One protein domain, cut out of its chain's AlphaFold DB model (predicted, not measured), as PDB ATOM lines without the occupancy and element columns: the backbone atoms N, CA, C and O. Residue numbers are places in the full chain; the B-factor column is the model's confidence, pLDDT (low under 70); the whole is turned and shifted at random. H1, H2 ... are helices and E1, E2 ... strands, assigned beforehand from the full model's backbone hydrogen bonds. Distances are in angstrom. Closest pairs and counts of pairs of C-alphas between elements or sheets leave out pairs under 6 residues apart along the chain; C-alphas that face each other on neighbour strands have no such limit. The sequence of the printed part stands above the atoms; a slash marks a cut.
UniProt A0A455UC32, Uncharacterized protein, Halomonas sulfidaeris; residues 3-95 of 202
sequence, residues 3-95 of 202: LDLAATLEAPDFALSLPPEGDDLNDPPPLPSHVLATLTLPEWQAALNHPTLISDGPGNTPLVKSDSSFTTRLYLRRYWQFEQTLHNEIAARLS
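AT A GLANCE: This is residues 3 to 95 of the 202 residues of an uncharacterized protein of Halomonas sulfidaeris (UniProt A0A455UC32). A small sheet of three strands, E1 to E3, lies between a loose cluster of four short helices, H1 to H4, and one long helix, H5, that runs on from E3 away from that cluster. Residues 85 to 95 of H5 stick out at one end and the loop of residues 20 to 27 at the other, and between them they make the long axis. The printed part has 93 residues, with five named helices and three named strands in the order H1 H2 H3 H4 E1 E2 E3 H5; the class is mixed, helices and strands. The sheet runs E1 E2 E3 and is mixed, E1 parallel and E3 antiparallel to E2. The whole is loose and elongated, with a radius of gyration of the C-alphas of 16.3 A and spans of 54 by 31 by 25 A.

IN THESE COORDINATES: E1 is residues 54 to 56, 7.1 A long from first to last C-alpha; E2 is residues 63 to 67, 13.1 A; E3 is residues 72 to 76, 13.7 A, beginning at C-alpha 72 (198.606, 158.187, 191.298). H5, residues 77 to 95, is 26.6 A long and ends at C-alpha 95 (182.481, 135.063, 198.537). H1 is residues 5 to 10, 8.7 A, from C-alpha 5 (204.457, 158.661, 190.420); H2 is residues 12 to 16, 5.9 A; H3 is residues 32 to 36, 6.0 A; H4 is residues 41 to 47, 9.9 A.

HOW THE PARTS SIT: E2, the inner strand, and E3 form a hairpin, antiparallel at 158 degrees, with N 66 and O 73 2.8 A apart, within hydrogen-bond range. E1 and E2 are parallel at 41 degrees, with N 65 and O 55 3.0 A apart, also within range. Residues 3 to 4 pair antiparallel with residues 73 to 74 of E3. H5 only grazes the sheet, with its residues 77 to 81; the closest C-alphas of E2 and H5, Leu 63 and Arg 77, are 5.1 A apart. H1 only grazes the sheet with residues 5 to 7, and H4 only grazes it with residues 41 to 45. H1 and H4 touch, opposite ways at a steep tilt of 44 degrees; their closest C-alphas, Ala 6 and Leu 41, are 6.4 A apart. H1 and H2 only just touch, and only at the corner, with 3 pairs of C-alphas within 8 A, the closest being Thr 8 and Ala 15 at 5.6 A. H2 and H3 touch, with the C-alphas of Asp 13 and Pro 32 closest at 5.3 A. H5 is apart from H1, H2, H3 and H4. In H1, H2, H3, H4 and H5 every O i to N i+4 pair is within hydrogen-bond range.

THE WHOLE: The two C-alphas farthest apart, those of Asn 26 and Ser 95, are 56.4 A apart. Without the stretches that stand free, the body spans 35 by 24 by 23 A. The printed part has no cut, and the link from H2 to H3, 15 residues, is long. The mean pLDDT of the printed part is 87.0; residues 18 to 26 and residue 28 are under 70.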
ATOM      1  N   LEU A   3     203.965 151.721 188.604       91.94
ATOM      2  CA  LEU A   3     204.784 152.865 188.963       91.94
ATOM      3  C   LEU A   3     203.951 153.808 189.828       91.94
ATOM      4  O   LEU A   3     202.898 154.256 189.388       91.94
ATOM      5  N   ASP A   4     204.398 154.093 191.046       93.25
ATOM      6  CA  ASP A   4     203.825 155.167 191.861       93.25
ATOM      7  C   ASP A   4     204.544 156.471 191.506       93.25
ATOM      8  O   ASP A   4     205.765 156.549 191.648       93.25
ATOM      9  N   LEU A   5     203.821 157.465 190.982       92.81
ATOM     10  CA  LEU A   5     204.457 158.661 190.420       92.81
ATOM     11  C   LEU A   5     205.194 159.483 191.477       92.81
ATOM     12  O   LEU A   5     206.294 159.960 191.211       92.81
ATOM     13  N   ALA A   6     204.616 159.625 192.672       92.00
ATOM     14  CA  ALA A   6     205.223 160.413 193.739       92.00
ATOM     15  C   ALA A   6     206.504 159.734 194.238       92.00
ATOM     16  O   ALA A   6     207.564 160.351 194.240       92.00
ATOM     17  N   ALA A   7     206.430 158.430 194.534       91.31
ATOM     18  CA  ALA A   7     207.604 157.663 194.954       91.31
ATOM     19  C   ALA A   7     208.692 157.611 193.864       91.31
ATOM     20  O   ALA A   7     209.882 157.555 194.167       91.31
ATOM     21  N   THR A   8     208.298 157.648 192.586       92.31
ATOM     22  CA  THR A   8     209.249 157.678 191.466       92.31
ATOM     23  C   THR A   8     209.962 159.018 191.358       92.31
ATOM     24  O   THR A   8     211.149 159.028 191.070       92.31
ATOM     25  N   LEU A   9     209.284 160.143 191.601       91.88
ATOM     26  CA  LEU A   9     209.951 161.450 191.633       91.88
ATOM     27  C   LEU A   9     210.890 161.592 192.838       91.88
ATOM     28  O   LEU A   9     211.916 162.253 192.726       91.88
ATOM     29  N   GLU A  10     210.576 160.949 193.968       91.56
ATOM     30  CA  GLU A  10     211.455 160.934 195.146       91.56
ATOM     31  C   GLU A  10     212.722 160.088 194.937       91.56
ATOM     32  O   GLU A  10     213.797 160.468 195.399       91.56
ATOM     33  N   ALA A  11     212.613 158.945 194.249       90.06
ATOM     34  CA  ALA A  11     213.723 158.011 194.037       90.06
ATOM     35  C   ALA A  11     213.768 157.448 192.596       90.06
ATOM     36  O   ALA A  11     213.612 156.236 192.394       90.06
ATOM     37  N   PRO A  12     214.007 158.296 191.578       88.12
ATOM     38  CA  PRO A  12     213.847 157.933 190.167       88.12
ATOM     39  C   PRO A  12     214.838 156.870 189.687       88.12
ATOM     40  O   PRO A  12     214.452 155.958 188.956       88.12
ATOM     41  N   ASP A  13     216.090 156.939 190.139       85.88
ATOM     42  CA  ASP A  13     217.142 156.002 189.726       85.88
ATOM     43  C   ASP A  13     216.866 154.580 190.243       85.88
ATOM     44  O   ASP A  13     217.025 153.600 189.515       85.88
ATOM     45  N   PHE A  14     216.352 154.461 191.473       84.75
ATOM     46  CA  PHE A  14     215.928 153.179 192.042       84.75
ATOM     47  C   PHE A  14     214.663 152.652 191.355       84.75
ATOM     48  O   PHE A  14     214.607 151.488 190.953       84.75
ATOM     49  N   ALA A  15     213.655 153.512 191.190       84.81
ATOM     50  CA  ALA A  15     212.359 153.139 190.633       84.81
ATOM     51  C   ALA A  15     212.442 152.670 189.172       84.81
ATOM     52  O   ALA A  15     211.699 151.769 188.776       84.81
ATOM     53  N   LEU A  16     213.336 153.267 188.376       83.75
ATOM     54  CA  LEU A  16     213.490 152.959 186.954       83.75
ATOM     55  C   LEU A  16     214.685 152.045 186.650       83.75
ATOM     56  O   LEU A  16     214.727 151.493 185.554       83.75
ATOM     57  N   SER A  17     215.585 151.813 187.617       72.88
ATOM     58  CA  SER A  17     216.698 150.852 187.516       72.88
ATOM     59  C   SER A  17     217.531 151.029 186.234       72.88
ATOM     60  O   SER A  17     217.796 150.065 185.515       72.88
ATOM     61  N   LEU A  18     217.899 152.280 185.925       65.19
ATOM     62  CA  LEU A  18     218.728 152.640 184.770       65.19
ATOM     63  C   LEU A  18     220.063 153.265 185.220       65.19
ATOM     64  O   LEU A  18     220.039 154.117 186.112       65.19
ATOM     65  N   PRO A  19     221.195 152.923 184.568       56.00
ATOM     66  CA  PRO A  19     221.325 151.922 183.502       56.00
ATOM     67  C   PRO A  19     221.178 150.479 184.036       56.00
ATOM     68  O   PRO A  19     221.418 150.241 185.221       56.00
ATOM     69  N   PRO A  20     220.751 149.517 183.195       59.72
ATOM     70  CA  PRO A  20     220.652 148.116 183.596       59.72
ATOM     71  C   PRO A  20     222.024 147.577 184.030       59.72
ATOM     72  O   PRO A  20     223.048 147.912 183.436       59.72
ATOM     73  N   GLU A  21     222.050 146.733 185.066       54.06
ATOM     74  CA  GLU A  21     223.289 146.102 185.535       54.06
ATOM     75  C   GLU A  21     223.944 145.292 184.400       54.06
ATOM     76  O   GLU A  21     223.375 144.306 183.929       54.06
ATOM     77  N   GLY A  22     225.154 145.686 183.985       56.72
ATOM     78  CA  GLY A  22     226.006 144.908 183.075       56.72
ATOM     79  C   GLY A  22     226.204 145.463 181.661       56.72
ATOM     80  O   GLY A  22     226.950 144.852 180.901       56.72
ATOM     81  N   ASP A  23     225.598 146.599 181.311       55.19
ATOM     82  CA  ASP A  23     225.839 147.261 180.023       55.19
ATOM     83  C   ASP A  23     226.934 148.339 180.160       55.19
ATOM     84  O   ASP A  23     226.667 149.474 180.562       55.19
ATOM     85  N   ASP A  24     228.176 147.991 179.796       56.94
ATOM     86  CA  ASP A  24     229.266 148.951 179.549       56.94
ATOM     87  C   ASP A  24     228.968 149.726 178.251       56.94
ATOM     88  O   ASP A  24     229.530 149.474 177.181       56.94
ATOM     89  N   LEU A  25     228.015 150.657 178.315       62.47
ATOM     90  CA  LEU A  25     227.752 151.576 177.214       62.47
ATOM     91  C   LEU A  25     228.859 152.635 177.187       62.47
ATOM     92  O   LEU A  25     229.050 153.368 178.153       62.47
ATOM     93  N   ASN A  26     229.546 152.759 176.046       67.44
ATOM     94  CA  ASN A  26     230.515 153.837 175.792       67.44
ATOM     95  C   ASN A  26     229.893 155.250 175.901       67.44
ATOM     96  O   ASN A  26     230.629 156.228 175.995       67.44
ATOM     97  N   ASP A  27     228.558 155.344 175.878       70.44
ATOM     98  CA  ASP A  27     227.764 156.552 176.119       70.44
ATOM     99  C   ASP A  27     226.476 156.155 176.875       70.44
ATOM    100  O   ASP A  27     225.491 155.739 176.251       70.44
ATOM    101  N   PRO A  28     226.487 156.134 178.221       69.88
ATOM    102  CA  PRO A  28     225.326 155.714 178.990       69.88
ATOM    103  C   PRO A  28     224.199 156.754 178.869       69.88
ATOM    104  O   PRO A  28     224.463 157.959 178.886       69.88
ATOM    105  N   PRO A  29     222.927 156.322 178.791       74.56
ATOM    106  CA  PRO A  29     221.805 157.251 178.792       74.56
ATOM    107  C   PRO A  29     221.819 158.112 180.067       74.56
ATOM    108  O   PRO A  29     222.296 157.658 181.113       74.56
ATOM    109  N   PRO A  30     221.279 159.345 180.015       81.31
ATOM    110  CA  PRO A  30     221.206 160.198 181.193       81.31
ATOM    111  C   PRO A  30     220.438 159.490 182.313       81.31
ATOM    112  O   PRO A  30     219.419 158.841 182.066       81.31
ATOM    113  N   LEU A  31     220.928 159.640 183.546       84.50
ATOM    114  CA  LEU A  31     220.276 159.064 184.717       84.50
ATOM    115  C   LEU A  31     218.828 159.564 184.827       84.50
ATOM    116  O   LEU A  31     218.573 160.750 184.574       84.50
ATOM    117  N   PRO A  32     217.882 158.699 185.228       87.00
ATOM    118  CA  PRO A  32     216.501 159.098 185.462       87.00
ATOM    119  C   PRO A  32     216.356 160.340 186.343       87.00
ATOM    120  O   PRO A  32     215.537 161.205 186.037       87.00
ATOM    121  N   SER A  33     217.175 160.474 187.389       88.19
ATOM    122  CA  SER A  33     217.214 161.649 188.264       88.19
ATOM    123  C   SER A  33     217.496 162.949 187.522       88.19
ATOM    124  O   SER A  33     216.862 163.957 187.817       88.19
ATOM    125  N   HIS A  34     218.380 162.945 186.524       87.62
ATOM    126  CA  HIS A  34     218.663 164.132 185.718       87.62
ATOM    127  C   HIS A  34     217.510 164.484 184.779       87.62
ATOM    128  O   HIS A  34     217.191 165.659 184.613       87.62
ATOM    129  N   VAL A  35     216.871 163.480 184.176       87.25
ATOM    130  CA  VAL A  35     215.746 163.691 183.250       87.25
ATOM    131  C   VAL A  35     214.500 164.175 183.995       87.25
ATOM    132  O   VAL A  35     213.756 165.007 183.484       87.25
ATOM    133  N   LEU A  36     214.276 163.664 185.205       89.50
ATOM    134  CA  LEU A  36     213.090 163.948 186.012       89.50
ATOM    135  C   LEU A  36     213.281 165.118 186.992       89.50
ATOM    136  O   LEU A  36     212.314 165.513 187.635       89.50
ATOM    137  N   ALA A  37     214.481 165.705 187.084       88.44
ATOM    138  CA  ALA A  37     214.827 166.737 188.069       88.44
ATOM    139  C   ALA A  37     213.890 167.955 188.066       88.44
ATOM    140  O   ALA A  37     213.652 168.560 189.109       88.44
ATOM    141  N   THR A  38     213.384 168.339 186.893       90.50
ATOM    142  CA  THR A  38     212.505 169.503 186.725       90.50
ATOM    143  C   THR A  38     211.026 169.141 186.665       90.50
ATOM    144  O   THR A  38     210.197 170.044 186.619       90.50
ATOM    145  N   LEU A  39     210.683 167.850 186.652       92.62
ATOM    146  CA  LEU A  39     209.310 167.393 186.491       92.62
ATOM    147  C   LEU A  39     208.586 167.397 187.836       92.62
ATOM    148  O   LEU A  39     208.945 166.664 188.757       92.62
ATOM    149  N   THR A  40     207.515 168.177 187.939       93.00
ATOM    150  CA  THR A  40     206.654 168.151 189.123       93.00
ATOM    151  C   THR A  40     205.563 167.085 189.003       93.00
ATOM    152  O   THR A  40     205.142 166.697 187.909       93.00
ATOM    153  N   LEU A  41     205.050 166.614 190.145       91.19
ATOM    154  CA  LEU A  41     203.967 165.627 190.170       91.19
ATOM    155  C   LEU A  41     202.705 166.095 189.412       91.19
ATOM    156  O   LEU A  41     202.192 165.303 188.618       91.19
ATOM    157  N   PRO A  42     202.212 167.344 189.575       92.19
ATOM    158  CA  PRO A  42     201.043 167.814 188.831       92.19
ATOM    159  C   PRO A  42     201.274 167.877 187.319       92.19
ATOM    160  O   PRO A  42     200.379 167.524 186.553       92.19
ATOM    161  N   GLU A  43     202.468 168.285 186.876       92.75
ATOM    162  CA  GLU A  43     202.826 168.299 185.451       92.75
ATOM    163  C   GLU A  43     202.826 166.886 184.873       92.75
ATOM    164  O   GLU A  43     202.259 166.649 183.804       92.75
ATOM    165  N   TRP A  44     203.391 165.925 185.607       92.25
ATOM    166  CA  TRP A  44     203.382 164.534 185.176       92.25
ATOM    167  C   TRP A  44     201.954 163.978 185.119       92.25
ATOM    168  O   TRP A  44     201.554 163.400 184.110       92.25
ATOM    169  N   GLN A  45     201.144 164.203 186.156       91.38
ATOM    170  CA  GLN A  45     199.740 163.785 186.184       91.38
ATOM    171  C   GLN A  45     198.935 164.387 185.025       91.38
ATOM    172  O   GLN A  45     198.127 163.685 184.414       91.38
ATOM    173  N   ALA A  46     199.172 165.658 184.691       90.69
ATOM    174  CA  ALA A  46     198.536 166.320 183.558       90.69
ATOM    175  C   ALA A  46     198.960 165.696 182.219       90.69
ATOM    176  O   ALA A  46     198.105 165.446 181.367       90.69
ATOM    177  N   ALA A  47     200.246 165.373 182.052       90.50
ATOM    178  CA  ALA A  47     200.771 164.720 180.852       90.50
ATOM    179  C   ALA A  47     200.192 163.310 180.626       90.50
ATOM    180  O   ALA A  47     200.132 162.838 179.491       90.50
ATOM    181  N   LEU A  48     199.714 162.641 181.683       90.44
ATOM    182  CA  LEU A  48     199.056 161.336 181.577       90.44
ATOM    183  C   LEU A  48     197.620 161.397 181.028       90.44
ATOM    184  O   LEU A  48     196.998 160.355 180.819       90.44
ATOM    185  N   ASN A  49     197.080 162.583 180.749       89.38
ATOM    186  CA  ASN A  49     195.779 162.728 180.098       89.38
ATOM    187  C   ASN A  49     195.910 162.558 178.572       89.38
ATOM    188  O   ASN A  49     195.711 163.500 177.808       89.38
ATOM    189  N   HIS A  50     196.250 161.344 178.124       91.56
ATOM    190  CA  HIS A  50     196.414 161.017 176.704       91.56
ATOM    191  C   HIS A  50     195.415 159.937 176.241       91.56
ATOM    192  O   HIS A  50     195.632 158.753 176.515       91.56
ATOM    193  N   PRO A  51     194.361 160.285 175.477       87.25
ATOM    194  CA  PRO A  51     193.197 159.415 175.261       87.25
ATOM    195  C   PRO A  51     193.493 158.125 174.483       87.25
ATOM    196  O   PRO A  51     192.790 157.131 174.642       87.25
ATOM    197  N   THR A  52     194.530 158.105 173.641       91.56
ATOM    198  CA  THR A  52     194.894 156.906 172.862       91.56
ATOM    199  C   THR A  52     195.896 155.997 173.570       91.56
ATOM    200  O   THR A  52     196.047 154.837 173.190       91.56
ATOM    201  N   LEU A  53     196.592 156.503 174.593       93.75
ATOM    202  CA  LEU A  53     197.694 155.792 175.248       93.75
ATOM    203  C   LEU A  53     197.356 155.377 176.674       93.75
ATOM    204  O   LEU A  53     197.868 154.363 177.149       93.75
ATOM    205  N   ILE A  54     196.488 156.132 177.343       94.81
ATOM    206  CA  ILE A  54     196.189 155.984 178.759       94.81
ATOM    207  C   ILE A  54     194.675 155.992 178.932       94.81
ATOM    208  O   ILE A  54     193.974 156.832 178.376       94.81
ATOM    209  N   SER A  55     194.172 155.039 179.709       93.69
ATOM    210  CA  SER A  55     192.802 155.084 180.217       93.69
ATOM    211  C   SER A  55     192.791 154.756 181.704       93.69
ATOM    212  O   SER A  55     193.750 154.200 182.244       93.69
ATOM    213  N   ASP A  56     191.690 155.074 182.357       88.94
ATOM    214  CA  ASP A  56     191.332 154.601 183.680       88.94
ATOM    215  C   ASP A  56     190.494 153.321 183.544       88.94
ATOM    216  O   ASP A  56     189.429 153.285 182.937       88.94
ATOM    217  N   GLY A  57     191.008 152.203 184.054       87.19
ATOM    218  CA  GLY A  57     190.254 150.946 184.058       87.19
ATOM    219  C   GLY A  57     190.210 150.195 182.714       87.19
ATOM    220  O   GLY A  57     191.166 150.290 181.939       87.19
ATOM    221  N   PRO A  58     189.172 149.368 182.458       86.75
ATOM    222  CA  PRO A  58     189.107 148.454 181.312       86.75
ATOM    223  C   PRO A  58     189.232 149.152 179.954       86.75
ATOM    224  O   PRO A  58     188.690 150.229 179.741       86.75
ATOM    225  N   GLY A  59     189.929 148.520 179.010       89.75
ATOM    226  CA  GLY A  59     190.139 149.072 177.673       89.75
ATOM    227  C   GLY A  59     191.364 148.483 176.982       89.75
ATOM    228  O   GLY A  59     191.993 147.553 177.493       89.75
ATOM    229  N   ASN A  60     191.709 149.064 175.830       91.38
ATOM    230  CA  ASN A  60     192.797 148.601 174.961       91.38
ATOM    231  C   ASN A  60     193.994 149.561 174.908       91.38
ATOM    232  O   ASN A  60     194.910 149.348 174.116       91.38
ATOM    233  N   THR A  61     194.014 150.611 175.731       95.31
ATOM    234  CA  THR A  61     195.173 151.509 175.788       95.31
ATOM    235  C   THR A  61     196.369 150.798 176.441       95.31
ATOM    236  O   THR A  61     196.179 149.978 177.348       95.31
ATOM    237  N   PRO A  62     197.609 151.058 175.996       94.75
ATOM    238  CA  PRO A  62     198.801 150.371 176.499       94.75
ATOM    239  C   PRO A  62     199.084 150.634 177.985       94.75
ATOM    240  O   PRO A  62     199.658 149.771 178.661       94.75
ATOM    241  N   LEU A  63     198.665 151.788 178.505       95.62
ATOM    242  CA  LEU A  63     198.864 152.194 179.890       95.62
ATOM    243  C   LEU A  63     197.530 152.359 180.620       95.62
ATOM    244  O   LEU A  63     196.525 152.768 180.037       95.62
ATOM    245  N   VAL A  64     197.537 152.058 181.915       95.38
ATOM    246  CA  VAL A  64     196.400 152.281 182.811       95.38
ATOM    247  C   VAL A  64     196.818 153.221 183.920       95.38
ATOM    248  O   VAL A  64     197.754 152.920 184.659       95.38
ATOM    249  N   LYS A  65     196.109 154.339 184.050       94.56
ATOM    250  CA  LYS A  65     196.237 155.233 185.197       94.56
ATOM    251  C   LYS A  65     195.228 154.807 186.260       94.56
ATOM    252  O   LYS A  65     194.071 154.542 185.947       94.56
ATOM    253  N   SER A  66     195.672 154.721 187.506       92.25
ATOM    254  CA  SER A  66     194.824 154.467 188.665       92.25
ATOM    255  C   SER A  66     195.082 155.551 189.697       92.25
ATOM    256  O   SER A  66     196.149 155.582 190.310       92.25
ATOM    257  N   ASP A  67     194.094 156.413 189.894       90.31
ATOM    258  CA  ASP A  67     194.130 157.460 190.906       90.31
ATOM    259  C   ASP A  67     193.457 156.963 192.195       90.31
ATOM    260  O   ASP A  67     192.352 156.424 192.181       90.31
ATOM    261  N   SER A  68     194.156 157.115 193.315       85.75
ATOM    262  CA  SER A  68     193.659 156.916 194.677       85.75
ATOM    263  C   SER A  68     193.735 158.249 195.421       85.75
ATOM    264  O   SER A  68     194.474 159.142 195.016       85.75
ATOM    265  N   SER A  69     193.029 158.386 196.547       81.56
ATOM    266  CA  SER A  69     192.980 159.633 197.328       81.56
ATOM    267  C   SER A  69     194.353 160.177 197.750       81.56
ATOM    268  O   SER A  69     194.452 161.350 198.094       81.56
ATOM    269  N   PHE A  70     195.396 159.341 197.745       77.25
ATOM    270  CA  PHE A  70     196.748 159.708 198.175       77.25
ATOM    271  C   PHE A  70     197.837 159.463 197.126       77.25
ATOM    272  O   PHE A  70     198.949 159.950 197.302       77.25
ATOM    273  N   THR A  71     197.566 158.691 196.069       88.12
ATOM    274  CA  THR A  71     198.599 158.265 195.113       88.12
ATOM    275  C   THR A  71     198.044 158.122 193.702       88.12
ATOM    276  O   THR A  71     196.935 157.625 193.504       88.12
ATOM    277  N   THR A  72     198.850 158.505 192.709       92.06
ATOM    278  CA  THR A  72     198.606 158.187 191.298       92.06
ATOM    279  C   THR A  72     199.560 157.084 190.880       92.06
ATOM    280  O   THR A  72     200.780 157.221 190.999       92.06
ATOM    281  N   ARG A  73     199.001 155.990 190.365       93.50
ATOM    282  CA  ARG A  73     199.765 154.848 189.869       93.50
ATOM    283  C   ARG A  73     199.580 154.672 188.374       93.50
ATOM    284  O   ARG A  73     198.465 154.765 187.861       93.50
ATOM    285  N   LEU A  74     200.668 154.357 187.686       94.38
ATOM    286  CA  LEU A  74     200.690 154.053 186.263       94.38
ATOM    287  C   LEU A  74     201.089 152.593 186.051       94.38
ATOM    288  O   LEU A  74     202.113 152.119 186.541       94.38
ATOM    289  N   TYR A  75     200.281 151.869 185.291       94.50
ATOM    290  CA  TYR A  75     200.477 150.457 185.011       94.50
ATOM    291  C   TYR A  75     200.676 150.228 183.521       94.50
ATOM    292  O   TYR A  75     199.974 150.798 182.689       94.50
ATOM    293  N   LEU A  76     201.536 149.271 183.181       94.50
ATOM    294  CA  LEU A  76     201.419 148.585 181.896       94.50
ATOM    295  C   LEU A  76     200.131 147.750 181.893       94.50
ATOM    296  O   LEU A  76     199.913 146.959 182.819       94.50
ATOM    297  N   ARG A  77     199.328 147.856 180.826       93.94
ATOM    298  CA  ARG A  77     198.016 147.195 180.682       93.94
ATOM    299  C   ARG A  77     198.019 145.730 181.107       93.94
ATOM    300  O   ARG A  77     197.159 145.313 181.878       93.94
ATOM    301  N   ARG A  78     199.018 144.964 180.657       94.50
ATOM    302  CA  ARG A  78     199.171 143.535 180.984       94.50
ATOM    303  C   ARG A  78     199.228 143.273 182.493       94.50
ATOM    304  O   ARG A  78     198.614 142.332 182.977       94.50
ATOM    305  N   TYR A  79     199.963 144.092 183.244       94.00
ATOM    306  CA  TYR A  79     200.111 143.900 184.690       94.00
ATOM    307  C   TYR A  79     198.866 144.336 185.454       94.00
ATOM    308  O   TYR A  79     198.483 143.652 186.396       94.00
ATOM    309  N   TRP A  80     198.205 145.406 185.006       94.81
ATOM    310  CA  TRP A  80     196.901 145.785 185.545       94.81
ATOM    311  C   TRP A  80     195.879 144.654 185.359       94.81
ATOM    312  O   TRP A  80     195.204 144.270 186.306       94.81
ATOM    313  N   GLN A  81     195.822 144.036 184.172       94.31
ATOM    314  CA  GLN A  81     194.948 142.882 183.918       94.31
ATOM    315  C   GLN A  81     195.268 141.688 184.828       94.31
ATOM    316  O   GLN A  81     194.345 141.040 185.321       94.31
ATOM    317  N   PHE A  82     196.549 141.396 185.080       94.56
ATOM    318  CA  PHE A  82     196.936 140.346 186.026       94.56
ATOM    319  C   PHE A  82     196.477 140.655 187.452       94.56
ATOM    320  O   PHE A  82     195.944 139.768 188.113       94.56
ATOM    321  N   GLU A  83     196.634 141.897 187.909       94.00
ATOM    322  CA  GLU A  83     196.182 142.318 189.237       94.00
ATOM    323  C   GLU A  83     194.660 142.220 189.371       94.00
ATOM    324  O   GLU A  83     194.177 141.646 190.342       94.00
ATOM    325  N   GLN A  84     193.902 142.665 188.362       94.25
ATOM    326  CA  GLN A  84     192.442 142.544 188.373       94.25
ATOM    327  C   GLN A  84     191.970 141.096 188.310       94.25
ATOM    328  O   GLN A  84     191.036 140.713 189.009       94.25
ATOM    329  N   THR A  85     192.637 140.263 187.510       95.38
ATOM    330  CA  THR A  85     192.353 138.825 187.470       95.38
ATOM    331  C   THR A  85     192.581 138.208 188.846       95.38
ATOM    332  O   THR A  85     191.702 137.527 189.361       95.38
ATOM    333  N   LEU A  86     193.722 138.494 189.480       94.75
ATOM    334  CA  LEU A  86     194.042 138.011 190.821       94.75
ATOM    335  C   LEU A  86     193.032 138.505 191.865       94.75
ATOM    336  O   LEU A  86     192.577 137.713 192.689       94.75
ATOM    337  N   HIS A  87     192.667 139.786 191.817       94.44
ATOM    338  CA  HIS A  87     191.670 140.384 192.698       94.44
ATOM    339  C   HIS A  87     190.326 139.660 192.582       94.44
ATOM    340  O   HIS A  87     189.812 139.165 193.584       94.44
ATOM    341  N   ASN A  88     189.801 139.530 191.362       94.81
ATOM    342  CA  ASN A  88     188.517 138.884 191.096       94.81
ATOM    343  C   ASN A  88     188.518 137.417 191.537       94.81
ATOM    344  O   ASN A  88     187.580 136.952 192.178       94.81
ATOM    345  N   GLU A  89     189.598 136.696 191.253       94.75
ATOM    346  CA  GLU A  89     189.790 135.300 191.637       94.75
ATOM    347  C   GLU A  89     189.861 135.107 193.162       94.75
ATOM    348  O   GLU A  89     189.344 134.124 193.701       94.75
ATOM    349  N   ILE A  90     190.504 136.017 193.895       93.25
ATOM    350  CA  ILE A  90     190.532 135.982 195.365       93.25
ATOM    351  C   ILE A  90     189.158 136.356 195.930       93.25
ATOM    352  O   ILE A  90     188.651 135.640 196.795       93.25
ATOM    353  N   ALA A  91     188.537 137.424 195.426       92.19
ATOM    354  CA  ALA A  91     187.216 137.875 195.855       92.19
ATOM    355  C   ALA A  91     186.158 136.779 195.663       92.19
ATOM    356  O   ALA A  91     185.414 136.481 196.596       92.19
ATOM    357  N   ALA A  92     186.163 136.105 194.510       91.50
ATOM    358  CA  ALA A  92     185.280 134.979 194.225       91.50
ATOM    359  C   ALA A  92     185.492 133.810 195.200       91.50
ATOM    360  O   ALA A  92     184.531 133.211 195.676       91.50
ATOM    361  N   ARG A  93     186.742 133.482 195.557       89.88
ATOM    362  CA  ARG A  93     187.005 132.438 196.565       89.88
ATOM    363  C   ARG A  93     186.493 132.842 197.940       89.88
ATOM    364  O   ARG A  93     185.937 132.000 198.636       89.88
ATOM    365  N   LEU A  94     186.656 134.106 198.326       87.25
ATOM    366  CA  LEU A  94     186.177 134.621 199.607       87.25
ATOM    367  C   LEU A  94     184.641 134.675 199.679       87.25
ATOM    368  O   LEU A  94     184.082 134.364 200.730       87.25
ATOM    369  N   SER A  95     183.950 134.980 198.577       84.31
ATOM    370  CA  SER A  95     182.481 135.063 198.537       84.31
ATOM    371  C   SER A  95     181.777 133.706 198.624       84.31
ATOM    372  O   SER A  95     180.615 133.645 199.013       84.31
TER     373      SER A  95